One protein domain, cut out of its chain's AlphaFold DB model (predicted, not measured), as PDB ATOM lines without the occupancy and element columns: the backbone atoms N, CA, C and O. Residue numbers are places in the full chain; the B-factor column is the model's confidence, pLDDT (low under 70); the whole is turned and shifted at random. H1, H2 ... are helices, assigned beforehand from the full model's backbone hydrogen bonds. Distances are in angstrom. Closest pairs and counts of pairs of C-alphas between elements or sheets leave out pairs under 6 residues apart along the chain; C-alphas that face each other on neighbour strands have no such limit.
ATOM      1  N   ARG A  99     -34.682 -58.047  53.922       94.06
ATOM      2  CA  ARG A  99     -35.368 -58.797  54.984       94.06
ATOM      3  C   ARG A  99     -34.731 -60.167  55.237       94.06
ATOM      4  O   ARG A  99     -34.504 -60.520  56.386       94.06
ATOM      5  N   ASN A 100     -34.414 -60.923  54.185       90.56
ATOM      6  CA  ASN A 100     -33.790 -62.242  54.325       90.56
ATOM      7  C   ASN A 100     -32.372 -62.127  54.895       90.56
ATOM      8  O   ASN A 100     -32.008 -62.908  55.766       90.56
ATOM      9  N   LEU A 101     -31.598 -61.131  54.443       92.00
ATOM     10  CA  LEU A 101     -30.270 -60.849  54.998       92.00
ATOM     11  C   LEU A 101     -30.340 -60.473  56.483       92.00
ATOM     12  O   LEU A 101     -29.553 -60.982  57.270       92.00
ATOM     13  N   GLY A 102     -31.307 -59.637  56.870       93.75
ATOM     14  CA  GLY A 102     -31.529 -59.261  58.265       93.75
ATOM     15  C   GLY A 102     -31.887 -60.457  59.149       93.75
ATOM     16  O   GLY A 102     -31.325 -60.599  60.228       93.75
ATOM     17  N   ILE A 103     -32.752 -61.359  58.669       93.31
ATOM     18  CA  ILE A 103     -33.099 -62.597  59.389       93.31
ATOM     19  C   ILE A 103     -31.866 -63.492  59.557       93.31
ATOM     20  O   ILE A 103     -31.602 -63.958  60.660       93.31
ATOM     21  N   MET A 104     -31.082 -63.705  58.495       91.38
ATOM     22  CA  MET A 104     -29.851 -64.504  58.574       91.38
ATOM     23  C   MET A 104     -28.848 -63.914  59.566       91.38
ATOM     24  O   MET A 104     -28.262 -64.652  60.351       91.38
ATOM     25  N   PHE A 105     -28.679 -62.590  59.554       92.50
ATOM     26  CA  PHE A 105     -27.815 -61.896  60.503       92.50
ATOM     27  C   PHE A 105     -28.319 -62.045  61.943       92.50
ATOM     28  O   PHE A 105     -27.537 -62.375  62.828       92.50
ATOM     29  N   GLY A 106     -29.625 -61.885  62.174       93.00
ATOM     30  CA  GLY A 106     -30.232 -62.085  63.491       93.00
ATOM     31  C   GLY A 106     -30.048 -63.509  64.023       93.00
ATOM     32  O   GLY A 106     -29.671 -63.682  65.178       93.00
ATOM     33  N   ILE A 107     -30.237 -64.525  63.171       92.75
ATOM     34  CA  ILE A 107     -29.982 -65.932  63.527       92.75
ATOM     35  C   ILE A 107     -28.503 -66.141  63.863       92.75
ATOM     36  O   ILE A 107     -28.202 -66.781  64.865       92.75
ATOM     37  N   ALA A 108     -27.584 -65.579  63.072       87.81
ATOM     38  CA  ALA A 108     -26.154 -65.698  63.337       87.81
ATOM     39  C   ALA A 108     -25.782 -65.115  64.706       87.81
ATOM     40  O   ALA A 108     -25.137 -65.796  65.493       87.81
ATOM     41  N   VAL A 109     -26.258 -63.905  65.025       88.50
ATOM     42  CA  VAL A 109     -26.038 -63.267  66.334       88.50
ATOM     43  C   VAL A 109     -26.606 -64.119  67.471       88.50
ATOM     44  O   VAL A 109     -25.918 -64.340  68.466       88.50
ATOM     45  N   ALA A 110     -27.831 -64.631  67.324       90.44
ATOM     46  CA  ALA A 110     -28.455 -65.477  68.337       90.44
ATOM     47  C   ALA A 110     -27.653 -66.766  68.584       90.44
ATOM     48  O   ALA A 110     -27.414 -67.124  69.735       90.44
ATOM     49  N   LEU A 111     -27.184 -67.429  67.522       87.38
ATOM     50  CA  LEU A 111     -26.357 -68.633  67.633       87.38
ATOM     51  C   LEU A 111     -24.981 -68.337  68.236       87.38
ATOM     52  O   LEU A 111     -24.504 -69.120  69.055       87.38
ATOM     53  N   SER A 112     -24.357 -67.205  67.904       82.94
ATOM     54  CA  SER A 112     -23.095 -66.782  68.522       82.94
ATOM     55  C   SER A 112     -23.239 -66.552  70.021       82.94
ATOM     56  O   SER A 112     -22.420 -67.049  70.791       82.94
ATOM     57  N   LEU A 113     -24.293 -65.848  70.445       83.75
ATOM     58  CA  LEU A 113     -24.577 -65.619  71.862       83.75
ATOM     59  C   LEU A 113     -24.893 -66.927  72.590       83.75
ATOM     60  O   LEU A 113     -24.397 -67.141  73.693       83.75
ATOM     61  N   LEU A 114     -25.659 -67.822  71.959       86.25
ATOM     62  CA  LEU A 114     -25.960 -69.142  72.510       86.25
ATOM     63  C   LEU A 114     -24.695 -69.996  72.658       86.25
ATOM     64  O   LEU A 114     -24.533 -70.660  73.674       86.25
ATOM     65  N   THR A 115     -23.788 -69.951  71.679       83.38
ATOM     66  CA  THR A 115     -22.507 -70.678  71.722       83.38
ATOM     67  C   THR A 115     -21.627 -70.148  72.851       83.38
ATOM     68  O   THR A 115     -21.073 -70.924  73.624       83.38
ATOM     69  N   LEU A 116     -21.549 -68.820  72.986       81.62
ATOM     70  CA  LEU A 116     -20.806 -68.170  74.061       81.62
ATOM     71  C   LEU A 116     -21.379 -68.545  75.437       81.62
ATOM     72  O   LEU A 116     -20.627 -68.913  76.335       81.62
ATOM     73  N   TRP A 117     -22.703 -68.519  75.588       85.25
ATOM     74  CA  TRP A 117     -23.378 -68.922  76.822       85.25
ATOM     75  C   TRP A 117     -23.199 -70.414  77.140       85.25
ATOM     76  O   TRP A 117     -22.910 -70.772  78.277       85.25
ATOM     77  N   ALA A 118     -23.313 -71.297  76.146       81.81
ATOM     78  CA  ALA A 118     -23.110 -72.730  76.342       81.81
ATOM     79  C   ALA A 118     -21.674 -73.040  76.794       81.81
ATOM     80  O   ALA A 118     -21.478 -73.857  77.693       81.81
ATOM     81  N   SER A 119     -20.682 -72.337  76.230       78.94
ATOM     82  CA  SER A 119     -19.276 -72.492  76.622       78.94
ATOM     83  C   SER A 119     -18.998 -72.054  78.062       78.94
ATOM     84  O   SER A 119     -18.149 -72.642  78.720       78.94
ATOM     85  N   SER A 120     -19.728 -71.064  78.588       80.62
ATOM     86  CA  SER A 120     -19.577 -70.670  79.992       80.62
ATOM     87  C   SER A 120     -20.341 -71.585  80.948       80.62
ATOM     88  O   SER A 120     -19.877 -71.816  82.061       80.62
ATOM     89  N   ALA A 121     -21.491 -72.124  80.531       84.00
ATOM     90  CA  ALA A 121     -22.336 -72.969  81.372       84.00
ATOM     91  C   ALA A 121     -21.763 -74.377  81.599       84.00
ATOM     92  O   ALA A 121     -21.942 -74.939  82.677       84.00
ATOM     93  N   LEU A 122     -21.092 -74.955  80.599       81.38
ATOM     94  CA  LEU A 122     -20.632 -76.344  80.655       81.38
ATOM     95  C   LEU A 122     -19.301 -76.530  81.394       81.38
ATOM     96  O   LEU A 122     -18.910 -77.667  81.636       81.38
ATOM     97  N   GLY A 123     -18.591 -75.456  81.755       75.50
ATOM     98  CA  GLY A 123     -17.288 -75.533  82.436       75.50
ATOM     99  C   GLY A 123     -16.165 -76.163  81.598       75.50
ATOM    100  O   GLY A 123     -14.996 -76.082  81.971       75.50
ATOM    101  N   GLU A 124     -16.497 -76.748  80.449       62.78
ATOM    102  CA  GLU A 124     -15.556 -77.148  79.423       62.78
ATOM    103  C   GLU A 124     -15.078 -75.883  78.708       62.78
ATOM    104  O   GLU A 124     -15.865 -75.141  78.113       62.78
ATOM    105  N   GLY A 125     -13.769 -75.611  78.791       57.88
ATOM    106  CA  GLY A 125     -13.136 -74.597  77.950       57.88
ATOM    107  C   GLY A 125     -13.564 -74.817  76.496       57.88
ATOM    108  O   GLY A 125     -13.770 -75.967  76.118       57.88
ATOM    109  N   PRO A 126     -13.750 -73.747  75.703       55.75
ATOM    110  CA  PRO A 126     -14.516 -73.754  74.457       55.75
ATOM    111  C   PRO A 126     -14.133 -74.944  73.575       55.75
ATOM    112  O   PRO A 126     -13.132 -74.889  72.867       55.75
ATOM    113  N   SER A 127     -14.907 -76.030  73.652       55.81
ATOM    114  CA  SER A 127     -14.604 -77.263  72.938       55.81
ATOM    115  C   SER A 127     -15.029 -77.043  71.492       55.81
ATOM    116  O   SER A 127     -16.232 -76.928  71.209       55.81
ATOM    117  N   PRO A 128     -14.082 -76.903  70.560       48.72
ATOM    118  CA  PRO A 128     -14.439 -76.638  69.191       48.72
ATOM    119  C   PRO A 128     -15.010 -77.935  68.618       48.72
ATOM    120  O   PRO A 128     -14.462 -79.020  68.806       48.72
ATOM    121  N   PHE A 129     -16.097 -77.837  67.860       54.91
ATOM    122  CA  PHE A 129     -16.407 -78.850  66.853       54.91
ATOM    123  C   PHE A 129     -15.127 -79.192  66.061       54.91
ATOM    124  O   PHE A 129     -14.266 -78.328  65.923       54.91
ATOM    125  N   ALA A 130     -15.013 -80.403  65.504       49.03
ATOM    126  CA  ALA A 130     -13.832 -80.989  64.833       49.03
ATOM    127  C   ALA A 130     -13.101 -80.148  63.741       49.03
ATOM    128  O   ALA A 130     -12.133 -80.604  63.148       49.03
ATOM    129  N   LEU A 131     -13.520 -78.908  63.491       51.56
ATOM    130  CA  LEU A 131     -12.745 -77.829  62.865       51.56
ATOM    131  C   LEU A 131     -11.740 -77.141  63.819       51.56
ATOM    132  O   LEU A 131     -11.091 -76.174  63.420       51.56
ATOM    133  N   GLY A 132     -11.625 -77.607  65.067       51.41
ATOM    134  CA  GLY A 132     -10.800 -77.018  66.122       51.41
ATOM    135  C   GLY A 132      -9.339 -76.811  65.758       51.41
ATOM    136  O   GLY A 132      -8.814 -75.742  66.036       51.41
ATOM    137  N   GLU A 133      -8.710 -77.754  65.058       54.16
ATOM    138  CA  GLU A 133      -7.294 -77.627  64.686       54.16
ATOM    139  C   GLU A 133      -7.055 -76.498  63.667       54.16
ATOM    140  O   GLU A 133      -6.155 -75.681  63.847       54.16
ATOM    141  N   LEU A 134      -7.928 -76.350  62.660       51.41
ATOM    142  CA  LEU A 134      -7.851 -75.255  61.679       51.41
ATOM    143  C   LEU A 134      -8.199 -73.890  62.295       51.41
ATOM    144  O   LEU A 134      -7.662 -72.857  61.889       51.41
ATOM    145  N   PHE A 135      -9.099 -73.866  63.282       52.47
ATOM    146  CA  PHE A 135      -9.465 -72.628  63.967       52.47
ATOM    147  C   PHE A 135      -8.448 -72.210  65.028       52.47
ATOM    148  O   PHE A 135      -8.265 -71.009  65.209       52.47
ATOM    149  N   GLN A 136      -7.762 -73.147  65.681       57.47
ATOM    150  CA  GLN A 136      -6.749 -72.867  66.699       57.47
ATOM    151  C   GLN A 136      -5.537 -72.135  66.099       57.47
ATOM    152  O   GLN A 136      -5.083 -71.144  66.674       57.47
ATOM    153  N   GLU A 137      -5.102 -72.504  64.888       55.59
ATOM    154  CA  GLU A 137      -4.079 -71.745  64.148       55.59
ATOM    155  C   GLU A 137      -4.578 -70.354  63.712       55.59
ATOM    156  O   GLU A 137      -3.862 -69.355  63.821       55.59
ATOM    157  N   SER A 138      -5.844 -70.248  63.284       54.72
ATOM    158  CA  SER A 138      -6.437 -68.957  62.897       54.72
ATOM    159  C   SER A 138      -6.644 -68.016  64.090       54.72
ATOM    160  O   SER A 138      -6.458 -66.804  63.966       54.72
ATOM    161  N   GLN A 139      -6.975 -68.555  65.270       54.59
ATOM    162  CA  GLN A 139      -7.102 -67.775  66.492       54.59
ATOM    163  C   GLN A 139      -5.740 -67.270  66.944       54.59
ATOM    164  O   GLN A 139      -5.671 -66.113  67.336       54.59
ATOM    165  N   ALA A 140      -4.663 -68.050  66.817       56.31
ATOM    166  CA  ALA A 140      -3.301 -67.577  67.074       56.31
ATOM    167  C   ALA A 140      -2.911 -66.390  66.169       56.31
ATOM    168  O   ALA A 140      -2.338 -65.406  66.638       56.31
ATOM    169  N   LEU A 141      -3.288 -66.414  64.886       56.94
ATOM    170  CA  LEU A 141      -3.044 -65.304  63.951       56.94
ATOM    171  C   LEU A 141      -3.922 -64.071  64.232       56.94
ATOM    172  O   LEU A 141      -3.453 -62.935  64.162       56.94
ATOM    173  N   CYS A 142      -5.192 -64.265  64.590       53.84
ATOM    174  CA  CYS A 142      -6.098 -63.148  64.867       53.84
ATOM    175  C   CYS A 142      -5.803 -62.504  66.231       53.84
ATOM    176  O   CYS A 142      -5.800 -61.280  66.355       53.84
ATOM    177  N   THR A 143      -5.502 -63.319  67.247       57.56
ATOM    178  CA  THR A 143      -5.065 -62.842  68.568       57.56
ATOM    179  C   THR A 143      -3.731 -62.129  68.482       57.56
ATOM    180  O   THR A 143      -3.605 -61.069  69.082       57.56
ATOM    181  N   SER A 144      -2.773 -62.617  67.687       57.66
ATOM    182  CA  SER A 144      -1.491 -61.926  67.506       57.66
ATOM    183  C   SER A 144      -1.646 -60.586  66.781       57.66
ATOM    184  O   SER A 144      -1.077 -59.597  67.233       57.66
ATOM    185  N   ALA A 145      -2.481 -60.484  65.743       60.94
ATOM    186  CA  ALA A 145      -2.751 -59.202  65.083       60.94
ATOM    187  C   ALA A 145      -3.464 -58.195  66.010       60.94
ATOM    188  O   ALA A 145      -3.075 -57.027  66.082       60.94
ATOM    189  N   CYS A 146      -4.473 -58.642  66.766       60.06
ATOM    190  CA  CYS A 146      -5.142 -57.807  67.767       60.06
ATOM    191  C   CYS A 146      -4.200 -57.418  68.917       60.06
ATOM    192  O   CYS A 146      -4.267 -56.287  69.392       60.06
ATOM    193  N   PHE A 147      -3.298 -58.312  69.323       58.94
ATOM    194  CA  PHE A 147      -2.274 -58.052  70.330       58.94
ATOM    195  C   PHE A 147      -1.261 -57.014  69.842       58.94
ATOM    196  O   PHE A 147      -0.951 -56.092  70.582       58.94
ATOM    197  N   VAL A 148      -0.815 -57.080  68.583       68.50
ATOM    198  CA  VAL A 148       0.079 -56.068  67.992       68.50
ATOM    199  C   VAL A 148      -0.595 -54.696  67.954       68.50
ATOM    200  O   VAL A 148       0.005 -53.713  68.382       68.50
ATOM    201  N   ILE A 149      -1.855 -54.612  67.512       70.50
ATOM    202  CA  ILE A 149      -2.612 -53.348  67.520       70.50
ATOM    203  C   ILE A 149      -2.770 -52.825  68.953       70.50
ATOM    204  O   ILE A 149      -2.587 -51.635  69.198       70.50
ATOM    205  N   TRP A 150      -3.061 -53.706  69.910       68.50
ATOM    206  CA  TRP A 150      -3.190 -53.342  71.318       68.50
ATOM    207  C   TRP A 150      -1.866 -52.841  71.911       68.50
ATOM    208  O   TRP A 150      -1.847 -51.780  72.528       68.50
ATOM    209  N   VAL A 151      -0.749 -53.529  71.656       70.44
ATOM    210  CA  VAL A 151       0.602 -53.118  72.076       70.44
ATOM    211  C   VAL A 151       0.973 -51.765  71.472       70.44
ATOM    212  O   VAL A 151       1.535 -50.929  72.172       70.44
ATOM    213  N   ILE A 152       0.623 -51.508  70.210       75.38
ATOM    214  CA  ILE A 152       0.874 -50.212  69.566       75.38
ATOM    215  C   ILE A 152       0.041 -49.107  70.223       75.38
ATOM    216  O   ILE A 152       0.579 -48.049  70.533       75.38
ATOM    217  N   VAL A 153      -1.253 -49.335  70.468       72.75
ATOM    218  CA  VAL A 153      -2.151 -48.321  71.048       72.75
ATOM    219  C   VAL A 153      -1.802 -48.029  72.510       72.75
ATOM    220  O   VAL A 153      -1.696 -46.866  72.898       72.75
ATOM    221  N   VAL A 154      -1.580 -49.068  73.318       69.88
ATOM    222  CA  VAL A 154      -1.201 -48.927  74.731       69.88
ATOM    223  C   VAL A 154       0.220 -48.383  74.858       69.88
ATOM    224  O   VAL A 154       0.458 -47.481  75.660       69.88
ATOM    225  N   GLY A 155       1.149 -48.864  74.029       73.75
ATOM    226  CA  GLY A 155       2.522 -48.373  73.969       73.75
ATOM    227  C   GLY A 155       2.591 -46.899  73.580       73.75
ATOM    228  O   GLY A 155       3.275 -46.134  74.252       73.75
ATOM    229  N   ALA A 156       1.831 -46.469  72.568       71.00
ATOM    230  CA  ALA A 156       1.741 -45.064  72.171       71.00
ATOM    231  C   ALA A 156       1.098 -44.188  73.258       71.00
ATOM    232  O   ALA A 156       1.565 -43.076  73.487       71.00
ATOM    233  N   GLY A 157       0.074 -44.687  73.960       68.81
ATOM    234  CA  GLY A 157      -0.534 -43.985  75.095       68.81
ATOM    235  C   GLY A 157       0.437 -43.794  76.266       68.81
ATOM    236  O   GLY A 157       0.529 -42.700  76.817       68.81
ATOM    237  N   ALA A 158       1.213 -44.827  76.602       68.06
ATOM    238  CA  ALA A 158       2.245 -44.754  77.636       68.06
ATOM    239  C   ALA A 158       3.409 -43.827  77.237       68.06
ATOM    240  O   ALA A 158       3.892 -43.056  78.063       68.06
ATOM    241  N   LEU A 159       3.829 -43.853  75.965       69.44
ATOM    242  CA  LEU A 159       4.860 -42.957  75.429       69.44
ATOM    243  C   LEU A 159       4.399 -41.499  75.395       69.44
ATOM    244  O   LEU A 159       5.176 -40.620  75.753       69.44
ATOM    245  N   ALA A 160       3.148 -41.234  75.011       64.25
ATOM    246  CA  ALA A 160       2.579 -39.889  75.024       64.25
ATOM    247  C   ALA A 160       2.514 -39.327  76.454       64.25
ATOM    248  O   ALA A 160       2.976 -38.213  76.687       64.25
ATOM    249  N   ALA A 161       2.054 -40.130  77.420       60.00
ATOM    250  CA  ALA A 161       2.049 -39.752  78.833       60.00
ATOM    251  C   ALA A 161       3.472 -39.551  79.400       60.00
ATOM    252  O   ALA A 161       3.697 -38.659  80.213       60.00
ATOM    253  N   GLY A 162       4.450 -40.345  78.948       60.75
ATOM    254  CA  GLY A 162       5.860 -40.198  79.326       60.75
ATOM    255  C   GLY A 162       6.555 -38.980  78.702       60.75
ATOM    256  O   GLY A 162       7.406 -38.363  79.340       60.75
ATOM    257  N   LEU A 163       6.189 -38.601  77.475       54.62
ATOM    258  CA  LEU A 163       6.750 -37.441  76.770       54.62
ATOM    259  C   LEU A 163       6.220 -36.111  77.320       54.62
ATOM    260  O   LEU A 163       6.965 -35.132  77.373       54.62
ATOM    261  N   GLU A 164       4.974 -36.076  77.792       53.59
ATOM    262  CA  GLU A 164       4.385 -34.885  78.420       53.59
ATOM    263  C   GLU A 164       5.044 -34.552  79.776       53.59
ATOM    264  O   GLU A 164       5.138 -33.384  80.155       53.59
ATOM    265  N   LEU A 165       5.618 -35.555  80.453       53.56
ATOM    266  CA  LEU A 165       6.374 -35.390  81.703       53.56
ATOM    267  C   LEU A 165       7.771 -34.773  81.512       53.56
ATOM    268  O   LEU A 165       8.325 -34.222  82.462       53.56
ATOM    269  N   HIS A 166       8.346 -34.820  80.306       54.34
ATOM    270  CA  HIS A 166       9.694 -34.291  80.046       54.34
ATOM    271  C   HIS A 166       9.716 -32.862  79.478       54.34
ATOM    272  O   HIS A 166      10.774 -32.228  79.475       54.34
ATOM    273  N   GLY A 167       8.578 -32.334  79.015       52.03
ATOM    274  CA  GLY A 167       8.506 -31.053  78.299       52.03
ATOM    275  C   GLY A 167       8.146 -29.826  79.138       52.03
ATOM    276  O   GLY A 167       8.356 -28.707  78.676       52.03
ATOM    277  N   ASN A 168       7.623 -29.989  80.356       49.81
ATOM    278  CA  ASN A 168       7.141 -28.860  81.147       49.81
ATOM    279  C   ASN A 168       7.545 -29.001  82.617       49.81
ATOM    280  O   ASN A 168       7.172 -29.955  83.292       49.81
ATOM    281  N   ARG A 169       8.312 -28.023  83.121       50.12
ATOM    282  CA  ARG A 169       8.761 -27.907  84.520       50.12
ATOM    283  C   ARG A 169       7.604 -27.554  85.469       50.12
ATOM    284  O   ARG A 169       7.685 -26.579  86.209       50.12
ATOM    285  N   TYR A 170       6.536 -28.340  85.474       47.09
ATOM    286  CA  TYR A 170       5.565 -28.319  86.558       47.09
ATOM    287  C   TYR A 170       5.943 -29.426  87.534       47.09
ATOM    288  O   TYR A 170       5.490 -30.561  87.436       47.09
ATOM    289  N   ALA A 171       6.813 -29.071  88.479       45.56
ATOM    290  CA  ALA A 171       7.005 -29.816  89.712       45.56
ATOM    291  C   ALA A 171       5.714 -29.716  90.542       45.56
ATOM    292  O   ALA A 171       5.614 -28.925  91.477       45.56
ATOM    293  N   PHE A 172       4.688 -30.472  90.157       45.69
ATOM    294  CA  PHE A 172       3.578 -30.765  91.048       45.69
ATOM    295  C   PHE A 172       4.048 -31.876  91.985       45.69
ATOM    296  O   PHE A 172       4.170 -33.033  91.593       45.69
ATOM    297  N   PHE A 173       4.351 -31.488  93.223       49.19
ATOM    298  CA  PHE A 173       4.451 -32.386  94.368       49.19
ATOM    299  C   PHE A 173       3.163 -33.224  94.452       49.19
ATOM    300  O   PHE A 173       2.115 -32.732  94.865       49.19
ATOM    301  N   VAL A 174       3.238 -34.489  94.041       51.75
ATOM    302  CA  VAL A 174       2.228 -35.524  94.306       51.75
ATOM    303  C   VAL A 174       2.944 -36.631  95.069       51.75
ATOM    304  O   VAL A 174       3.224 -37.695  94.532       51.75
ATOM    305  N   GLU A 175       3.339 -36.337  96.307       52.56
ATOM    306  CA  GLU A 175       4.188 -37.241  97.093       52.56
ATOM    307  C   GLU A 175       3.391 -38.205  97.992       52.56
ATOM    308  O   GLU A 175       3.987 -39.102  98.564       52.56
ATOM    309  N   ASP A 176       2.048 -38.130  98.040       53.28
ATOM    310  CA  ASP A 176       1.267 -39.001  98.951       53.28
ATOM    311  C   ASP A 176      -0.076 -39.561  98.426       53.28
ATOM    312  O   ASP A 176      -0.816 -40.212  99.159       53.28
ATOM    313  N   THR A 177      -0.414 -39.396  97.139       52.53
ATOM    314  CA  THR A 177      -1.639 -40.002  96.547       52.53
ATOM    315  C   THR A 177      -1.366 -41.068  95.474       52.53
ATOM    316  O   THR A 177      -2.296 -41.604  94.861       52.53
ATOM    317  N   GLY A 178      -0.095 -41.441  95.271       56.00
ATOM    318  CA  GLY A 178       0.373 -42.252  94.137       56.00
ATOM    319  C   GLY A 178      -0.168 -43.688  94.055       56.00
ATOM    320  O   GLY A 178      -0.372 -44.204  92.953       56.00
ATOM    321  N   TYR A 179      -0.481 -44.329  95.185       62.78
ATOM    322  CA  TYR A 179      -0.991 -45.709  95.179       62.78
ATOM    323  C   TYR A 179      -2.435 -45.817  94.669       62.78
ATOM    324  O   TYR A 179      -2.785 -46.791  94.000       62.78
ATOM    325  N   GLY A 180      -3.270 -44.803  94.924       71.62
ATOM    326  CA  GLY A 180      -4.674 -44.812  94.503       71.62
ATOM    327  C   GLY A 180      -4.834 -44.678  92.988       71.62
ATOM    328  O   GLY A 180      -5.630 -45.389  92.374       71.62
ATOM    329  N   TYR A 181      -4.036 -43.807  92.364       74.94
ATOM    330  CA  TYR A 181      -4.126 -43.557  90.925       74.94
ATOM    331  C   TYR A 181      -3.648 -44.755  90.094       74.94
ATOM    332  O   TYR A 181      -4.317 -45.147  89.136       74.94
ATOM    333  N   GLN A 182      -2.548 -45.401  90.500       76.75
ATOM    334  CA  GLN A 182      -2.062 -46.611  89.832       76.75
ATOM    335  C   GLN A 182      -3.090 -47.747  89.867       76.75
ATOM    336  O   GLN A 182      -3.339 -48.371  88.837       76.75
ATOM    337  N   GLN A 183      -3.740 -47.999  91.007       77.06
ATOM    338  CA  GLN A 183      -4.750 -49.060  91.093       77.06
ATOM    339  C   GLN A 183      -5.978 -48.786  90.212       77.06
ATOM    340  O   GLN A 183      -6.488 -49.706  89.569       77.06
ATOM    341  N   ILE A 184      -6.442 -47.533  90.138       78.50
ATOM    342  CA  ILE A 184      -7.561 -47.153  89.262       78.50
ATOM    343  C   ILE A 184      -7.176 -47.344  87.789       78.50
ATOM    344  O   ILE A 184      -7.966 -47.894  87.016       78.50
ATOM    345  N   LEU A 185      -5.958 -46.951  87.409       79.88
ATOM    346  CA  LEU A 185      -5.446 -47.111  86.050       79.88
ATOM    347  C   LEU A 185      -5.361 -48.592  85.654       79.88
ATOM    348  O   LEU A 185      -5.917 -48.979  84.626       79.88
ATOM    349  N   TRP A 186      -4.751 -49.437  86.489       79.62
ATOM    350  CA  TRP A 186      -4.644 -50.877  86.229       79.62
ATOM    351  C   TRP A 186      -6.009 -51.565  86.157       79.62
ATOM    352  O   TRP A 186      -6.225 -52.399  85.276       79.62
ATOM    353  N   ARG A 187      -6.965 -51.181  87.014       80.81
ATOM    354  CA  ARG A 187      -8.337 -51.707  86.963       80.81
ATOM    355  C   ARG A 187      -9.029 -51.349  85.649       80.81
ATOM    356  O   ARG A 187      -9.650 -52.211  85.034       80.81
ATOM    357  N   ASN A 188      -8.891 -50.105  85.192       77.25
ATOM    358  CA  ASN A 188      -9.474 -49.666  83.925       77.25
ATOM    359  C   ASN A 188      -8.815 -50.362  82.724       77.25
ATOM    360  O   ASN A 188      -9.522 -50.789  81.811       77.25
ATOM    361  N   ILE A 189      -7.490 -50.549  82.741       78.88
ATOM    362  CA  ILE A 189      -6.764 -51.294  81.701       78.88
ATOM    363  C   ILE A 189      -7.237 -52.752  81.651       78.88
ATOM    364  O   ILE A 189      -7.521 -53.255  80.566       78.88
ATOM    365  N   ALA A 190      -7.382 -53.415  82.801       77.19
ATOM    366  CA  ALA A 190      -7.856 -54.795  82.867       77.19
ATOM    367  C   ALA A 190      -9.293 -54.945  82.335       77.19
ATOM    368  O   ALA A 190      -9.566 -55.856  81.553       77.19
ATOM    369  N   ILE A 191     -10.199 -54.025  82.694       79.25
ATOM    370  CA  ILE A 191     -11.582 -54.008  82.185       79.25
ATOM    371  C   ILE A 191     -11.593 -53.816  80.663       79.25
ATOM    372  O   ILE A 191     -12.272 -54.557  79.952       79.25
ATOM    373  N   MET A 192     -10.818 -52.858  80.150       75.19
ATOM    374  CA  MET A 192     -10.731 -52.595  78.711       75.19
ATOM    375  C   MET A 192     -10.135 -53.783  77.949       75.19
ATOM    376  O   MET A 192     -10.661 -54.157  76.902       75.19
ATOM    377  N   ALA A 193      -9.084 -54.413  78.478       75.69
ATOM    378  CA  ALA A 193      -8.485 -55.607  77.885       75.69
ATOM    379  C   ALA A 193      -9.483 -56.777  77.840       75.69
ATOM    380  O   ALA A 193      -9.627 -57.420  76.799       75.69
ATOM    381  N   GLY A 194     -10.230 -57.002  78.926       79.06
ATOM    382  CA  GLY A 194     -11.284 -58.018  78.982       79.06
ATOM    383  C   GLY A 194     -12.410 -57.767  77.974       79.06
ATOM    384  O   GLY A 194     -12.826 -58.690  77.277       79.06
ATOM    385  N   LEU A 195     -12.861 -56.516  77.831       76.56
ATOM    386  CA  LEU A 195     -13.889 -56.136  76.853       76.56
ATOM    387  C   LEU A 195     -13.427 -56.349  75.409       76.56
ATOM    388  O   LEU A 195     -14.181 -56.884  74.597       76.56
ATOM    389  N   VAL A 196     -12.190 -55.965  75.083       76.00
ATOM    390  CA  VAL A 196     -11.625 -56.169  73.742       76.00
ATOM    391  C   VAL A 196     -11.535 -57.658  73.420       76.00
ATOM    392  O   VAL A 196     -11.964 -58.065  72.342       76.00
ATOM    393  N   LEU A 197     -11.046 -58.478  74.354       77.00
ATOM    394  CA  LEU A 197     -10.961 -59.927  74.168       77.00
ATOM    395  C   LEU A 197     -12.348 -60.572  74.006       77.00
ATOM    396  O   LEU A 197     -12.548 -61.421  73.141       77.00
ATOM    397  N   ALA A 198     -13.338 -60.145  74.792       76.38
ATOM    398  CA  ALA A 198     -14.706 -60.639  74.655       76.38
ATOM    399  C   ALA A 198     -15.310 -60.284  73.283       76.38
ATOM    400  O   ALA A 198     -15.955 -61.122  72.647       76.38
ATOM    401  N   LEU A 199     -15.067 -59.064  72.791       76.50
ATOM    402  CA  LEU A 199     -15.536 -58.616  71.478       76.50
ATOM    403  C   LEU A 199     -14.859 -59.365  70.324       76.50
ATOM    404  O   LEU A 199     -15.528 -59.672  69.336       76.50
ATOM    405  N   THR A 200     -13.567 -59.692  70.429       78.81
ATOM    406  CA  THR A 200     -12.875 -60.470  69.388       78.81
ATOM    407  C   THR A 200     -13.390 -61.904  69.331       78.81
ATOM    408  O   THR A 200     -13.688 -62.388  68.240       78.81
ATOM    409  N   ILE A 201     -13.589 -62.553  70.481       77.25
ATOM    410  CA  ILE A 201     -14.170 -63.901  70.554       77.25
ATOM    411  C   ILE A 201     -15.586 -63.912  69.960       77.25
ATOM    412  O   ILE A 201     -15.898 -64.750  69.110       77.25
ATOM    413  N   LEU A 202     -16.431 -62.948  70.343       78.81
ATOM    414  CA  LEU A 202     -17.785 -62.823  69.798       78.81
ATOM    415  C   LEU A 202     -17.769 -62.639  68.273       78.81
ATOM    416  O   LEU A 202     -18.581 -63.244  67.571       78.81
ATOM    417  N   ASN A 203     -16.831 -61.845  67.754       80.69
ATOM    418  CA  ASN A 203     -16.680 -61.615  66.319       80.69
ATOM    419  C   ASN A 203     -16.315 -62.907  65.565       80.69
ATOM    420  O   ASN A 203     -16.909 -63.197  64.528       80.69
ATOM    421  N   VAL A 204     -15.408 -63.729  66.105       83.94
ATOM    422  CA  VAL A 204     -15.026 -65.012  65.488       83.94
ATOM    423  C   VAL A 204     -16.231 -65.949  65.375       83.94
ATOM    424  O   VAL A 204     -16.507 -66.464  64.288       83.94
ATOM    425  N   TYR A 205     -17.001 -66.116  66.455       80.19
ATOM    426  CA  TYR A 205     -18.208 -66.947  66.417       80.19
ATOM    427  C   TYR A 205     -19.270 -66.383  65.469       80.19
ATOM    428  O   TYR A 205     -19.927 -67.145  64.764       80.19
ATOM    429  N   LEU A 206     -19.451 -65.060  65.425       83.75
ATOM    430  CA  LEU A 206     -20.386 -64.412  64.501       83.75
ATOM    431  C   LEU A 206     -20.024 -64.668  63.041       83.75
ATOM    432  O   LEU A 206     -20.894 -65.041  62.253       83.75
ATOM    433  N   LEU A 207     -18.751 -64.518  62.679       84.00
ATOM    434  CA  LEU A 207     -18.280 -64.780  61.322       84.00
ATOM    435  C   LEU A 207     -18.435 -66.257  60.941       84.00
ATOM    436  O   LEU A 207     -18.899 -66.547  59.835       84.00
ATOM    437  N   ALA A 208     -18.119 -67.182  61.853       83.38
ATOM    438  CA  ALA A 208     -18.292 -68.617  61.629       83.38
ATOM    439  C   ALA A 208     -19.766 -68.979  61.371       83.38
ATOM    440  O   ALA A 208     -20.084 -69.615  60.362       83.38
ATOM    441  N   TRP A 209     -20.685 -68.506  62.218       86.44
ATOM    442  CA  TRP A 209     -22.117 -68.749  62.036       86.44
ATOM    443  C   TRP A 209     -22.672 -68.082  60.775       86.44
ATOM    444  O   TRP A 209     -23.434 -68.714  60.041       86.44
ATOM    445  N   LEU A 210     -22.258 -66.848  60.461       87.38
ATOM    446  CA  LEU A 210     -22.642 -66.179  59.214       87.38
ATOM    447  C   LEU A 210     -22.218 -66.988  57.988       87.38
ATOM    448  O   LEU A 210     -23.023 -67.168  57.073       87.38
ATOM    449  N   LEU A 211     -20.988 -67.505  57.972       90.19
ATOM    450  CA  LEU A 211     -20.488 -68.328  56.874       90.19
ATOM    451  C   LEU A 211     -21.324 -69.602  56.709       90.19
ATOM    452  O   LEU A 211     -21.786 -69.889  55.603       90.19
ATOM    453  N   ILE A 212     -21.580 -70.327  57.804       88.31
ATOM    454  CA  ILE A 212     -22.395 -71.550  57.797       88.31
ATOM    455  C   ILE A 212     -23.804 -71.257  57.270       88.31
ATOM    456  O   ILE A 212     -24.304 -71.968  56.394       88.31
ATOM    457  N   ILE A 213     -24.449 -70.195  57.755       90.38
ATOM    458  CA  ILE A 213     -25.808 -69.821  57.348       90.38
ATOM    459  C   ILE A 213     -25.847 -69.407  55.869       90.38
ATOM    460  O   ILE A 213     -26.757 -69.810  55.141       90.38
ATOM    461  N   VAL A 214     -24.849 -68.660  55.386       91.88
ATOM    462  CA  VAL A 214     -24.738 -68.285  53.966       91.88
ATOM    463  C   VAL A 214     -24.543 -69.512  53.079       91.88
ATOM    464  O   VAL A 214     -25.238 -69.631  52.069       91.88
ATOM    465  N   LEU A 215     -23.661 -70.442  53.451       93.44
ATOM    466  CA  LEU A 215     -23.434 -71.677  52.696       93.44
ATOM    467  C   LEU A 215     -24.707 -72.525  52.612       93.44
ATOM    468  O   LEU A 215     -25.112 -72.919  51.516       93.44
ATOM    469  N   ASN A 216     -25.396 -72.727  53.736       90.12
ATOM    470  CA  ASN A 216     -26.667 -73.450  53.765       90.12
ATOM    471  C   ASN A 216     -27.739 -72.754  52.911       90.12
ATOM    472  O   ASN A 216     -28.415 -73.407  52.118       90.12
ATOM    473  N   ALA A 217     -27.854 -71.424  52.985       91.81
ATOM    474  CA  ALA A 217     -28.790 -70.662  52.157       91.81
ATOM    475  C   ALA A 217     -28.492 -70.787  50.650       91.81
ATOM    476  O   ALA A 217     -29.424 -70.848  49.843       91.81
ATOM    477  N   LEU A 218     -27.213 -70.859  50.256       92.56
ATOM    478  CA  LEU A 218     -26.808 -71.107  48.868       92.56
ATOM    479  C   LEU A 218     -27.195 -72.520  48.403       92.56
ATOM    480  O   LEU A 218     -27.721 -72.668  47.296       92.56
ATOM    481  N   ILE A 219     -26.977 -73.546  49.234       92.06
ATOM    482  CA  ILE A 219     -27.342 -74.942  48.930       92.06
ATOM    483  C   ILE A 219     -28.862 -75.073  48.792       92.06
ATOM    484  O   ILE A 219     -29.352 -75.522  47.755       92.06
ATOM    485  N   ILE A 220     -29.615 -74.588  49.782       90.19
ATOM    486  CA  ILE A 220     -31.084 -74.595  49.777       90.19
ATOM    487  C   ILE A 220     -31.620 -73.807  48.575       90.19
ATOM    488  O   ILE A 220     -32.547 -74.254  47.899       90.19
ATOM    489  N   GLY A 221     -31.018 -72.658  48.250       88.75
ATOM    490  CA  GLY A 221     -31.370 -71.871  47.068       88.75
ATOM    491  C   GLY A 221     -31.194 -72.650  45.761       88.75
ATOM    492  O   GLY A 221     -32.065 -72.589  44.888       88.75
ATOM    493  N   LYS A 222     -30.107 -73.420  45.631       90.44
ATOM    494  CA  LYS A 222     -29.860 -74.277  44.464       90.44
ATOM    495  C   LYS A 222     -30.883 -75.411  44.371       90.44
ATOM    496  O   LYS A 222     -31.425 -75.611  43.291       90.44
ATOM    497  N   ILE A 223     -31.179 -76.090  45.480       90.94
ATOM    498  CA  ILE A 223     -32.124 -77.219  45.516       90.94
ATOM    499  C   ILE A 223     -33.554 -76.751  45.220       90.94
ATOM    500  O   ILE A 223     -34.214 -77.299  44.345       90.94
ATOM    501  N   LEU A 224     -34.035 -75.709  45.907       89.62
ATOM    502  CA  LEU A 224     -35.438 -75.291  45.817       89.62
ATOM    503  C   LEU A 224     -35.757 -74.451  44.576       89.62
ATOM    504  O   LEU A 224     -36.897 -74.433  44.122       89.62
ATOM    505  N   ARG A 225     -34.791 -73.674  44.070       85.50
ATOM    506  CA  ARG A 225     -35.037 -72.666  43.020       85.50
ATOM    507  C   ARG A 225     -34.148 -72.828  41.790       85.50
ATOM    508  O   ARG A 225     -34.192 -71.973  40.908       85.50
ATOM    509  N   GLY A 226     -33.305 -73.860  41.744       88.75
ATOM    510  CA  GLY A 226     -32.358 -74.100  40.650       88.75
ATOM    511  C   GLY A 226     -31.188 -73.111  40.589       88.75
ATOM    512  O   GLY A 226     -30.347 -73.205  39.700       88.75
TER     513      GLY A 226
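This is residues 99 to 226 of the 284 residues of an uncharacterized protein of Anaerolineae bacterium (UniProt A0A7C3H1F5). One very long helix, H3, makes the long axis of this model; a shorter helix, H1, crosses it on one side, and H2 passes loosely by it on the other, H2 and H3 spreading from each other toward the loop at residues 168 to 177. The free-standing stretches 155 to 188 and 218 to 226 stick out at the two ends of the length. The printed part has 128 residues with three named helices, H1, H2 and H3 in that order, and no named strand; its class is all helix. It is extended, with a radius of gyration of the C-alphas of 22.4 A, and spans 76 by 33 by 30 A.

Find C-alpha 178 at (0.373, -42.252, 94.137); from there H3, residues 178 to 225, runs 69.2 A to C-alpha 225 at (-35.037, -72.666, 43.020). Look next at H1, residues 99 to 121, which begins at C-alpha 99 at (-35.368, -58.797, 54.984) and is 32.7 A long. H2, residues 132 to 167, is 51.3 A long.

Look at residues 202 to 214 of H3, the part with which it touches H1. The closest C-alphas, those of Ala 108 and Trp 209, are 5.2 A apart. H1 and H3 run opposite ways at a steep tilt of 52 degrees. H2 and H3 are near each other but only just fail to touch, their closest C-alphas being 8.2 A apart. H1 and H2 are apart. In H1 and H3 each O i to N i+4 pair is within hydrogen-bond range; in H2, 28 of 32 are.

The outline is a rod, and the C-alphas of Phe 173 and Gly 226, the two farthest apart, are 77.3 A from each other. The printed part has no cut, and both links are short. Read the B-factor column for low confidence, under 70, at residues 124 to 148, 150, 154 and 157 to 179; the mean pLDDT of the printed part is 72.8.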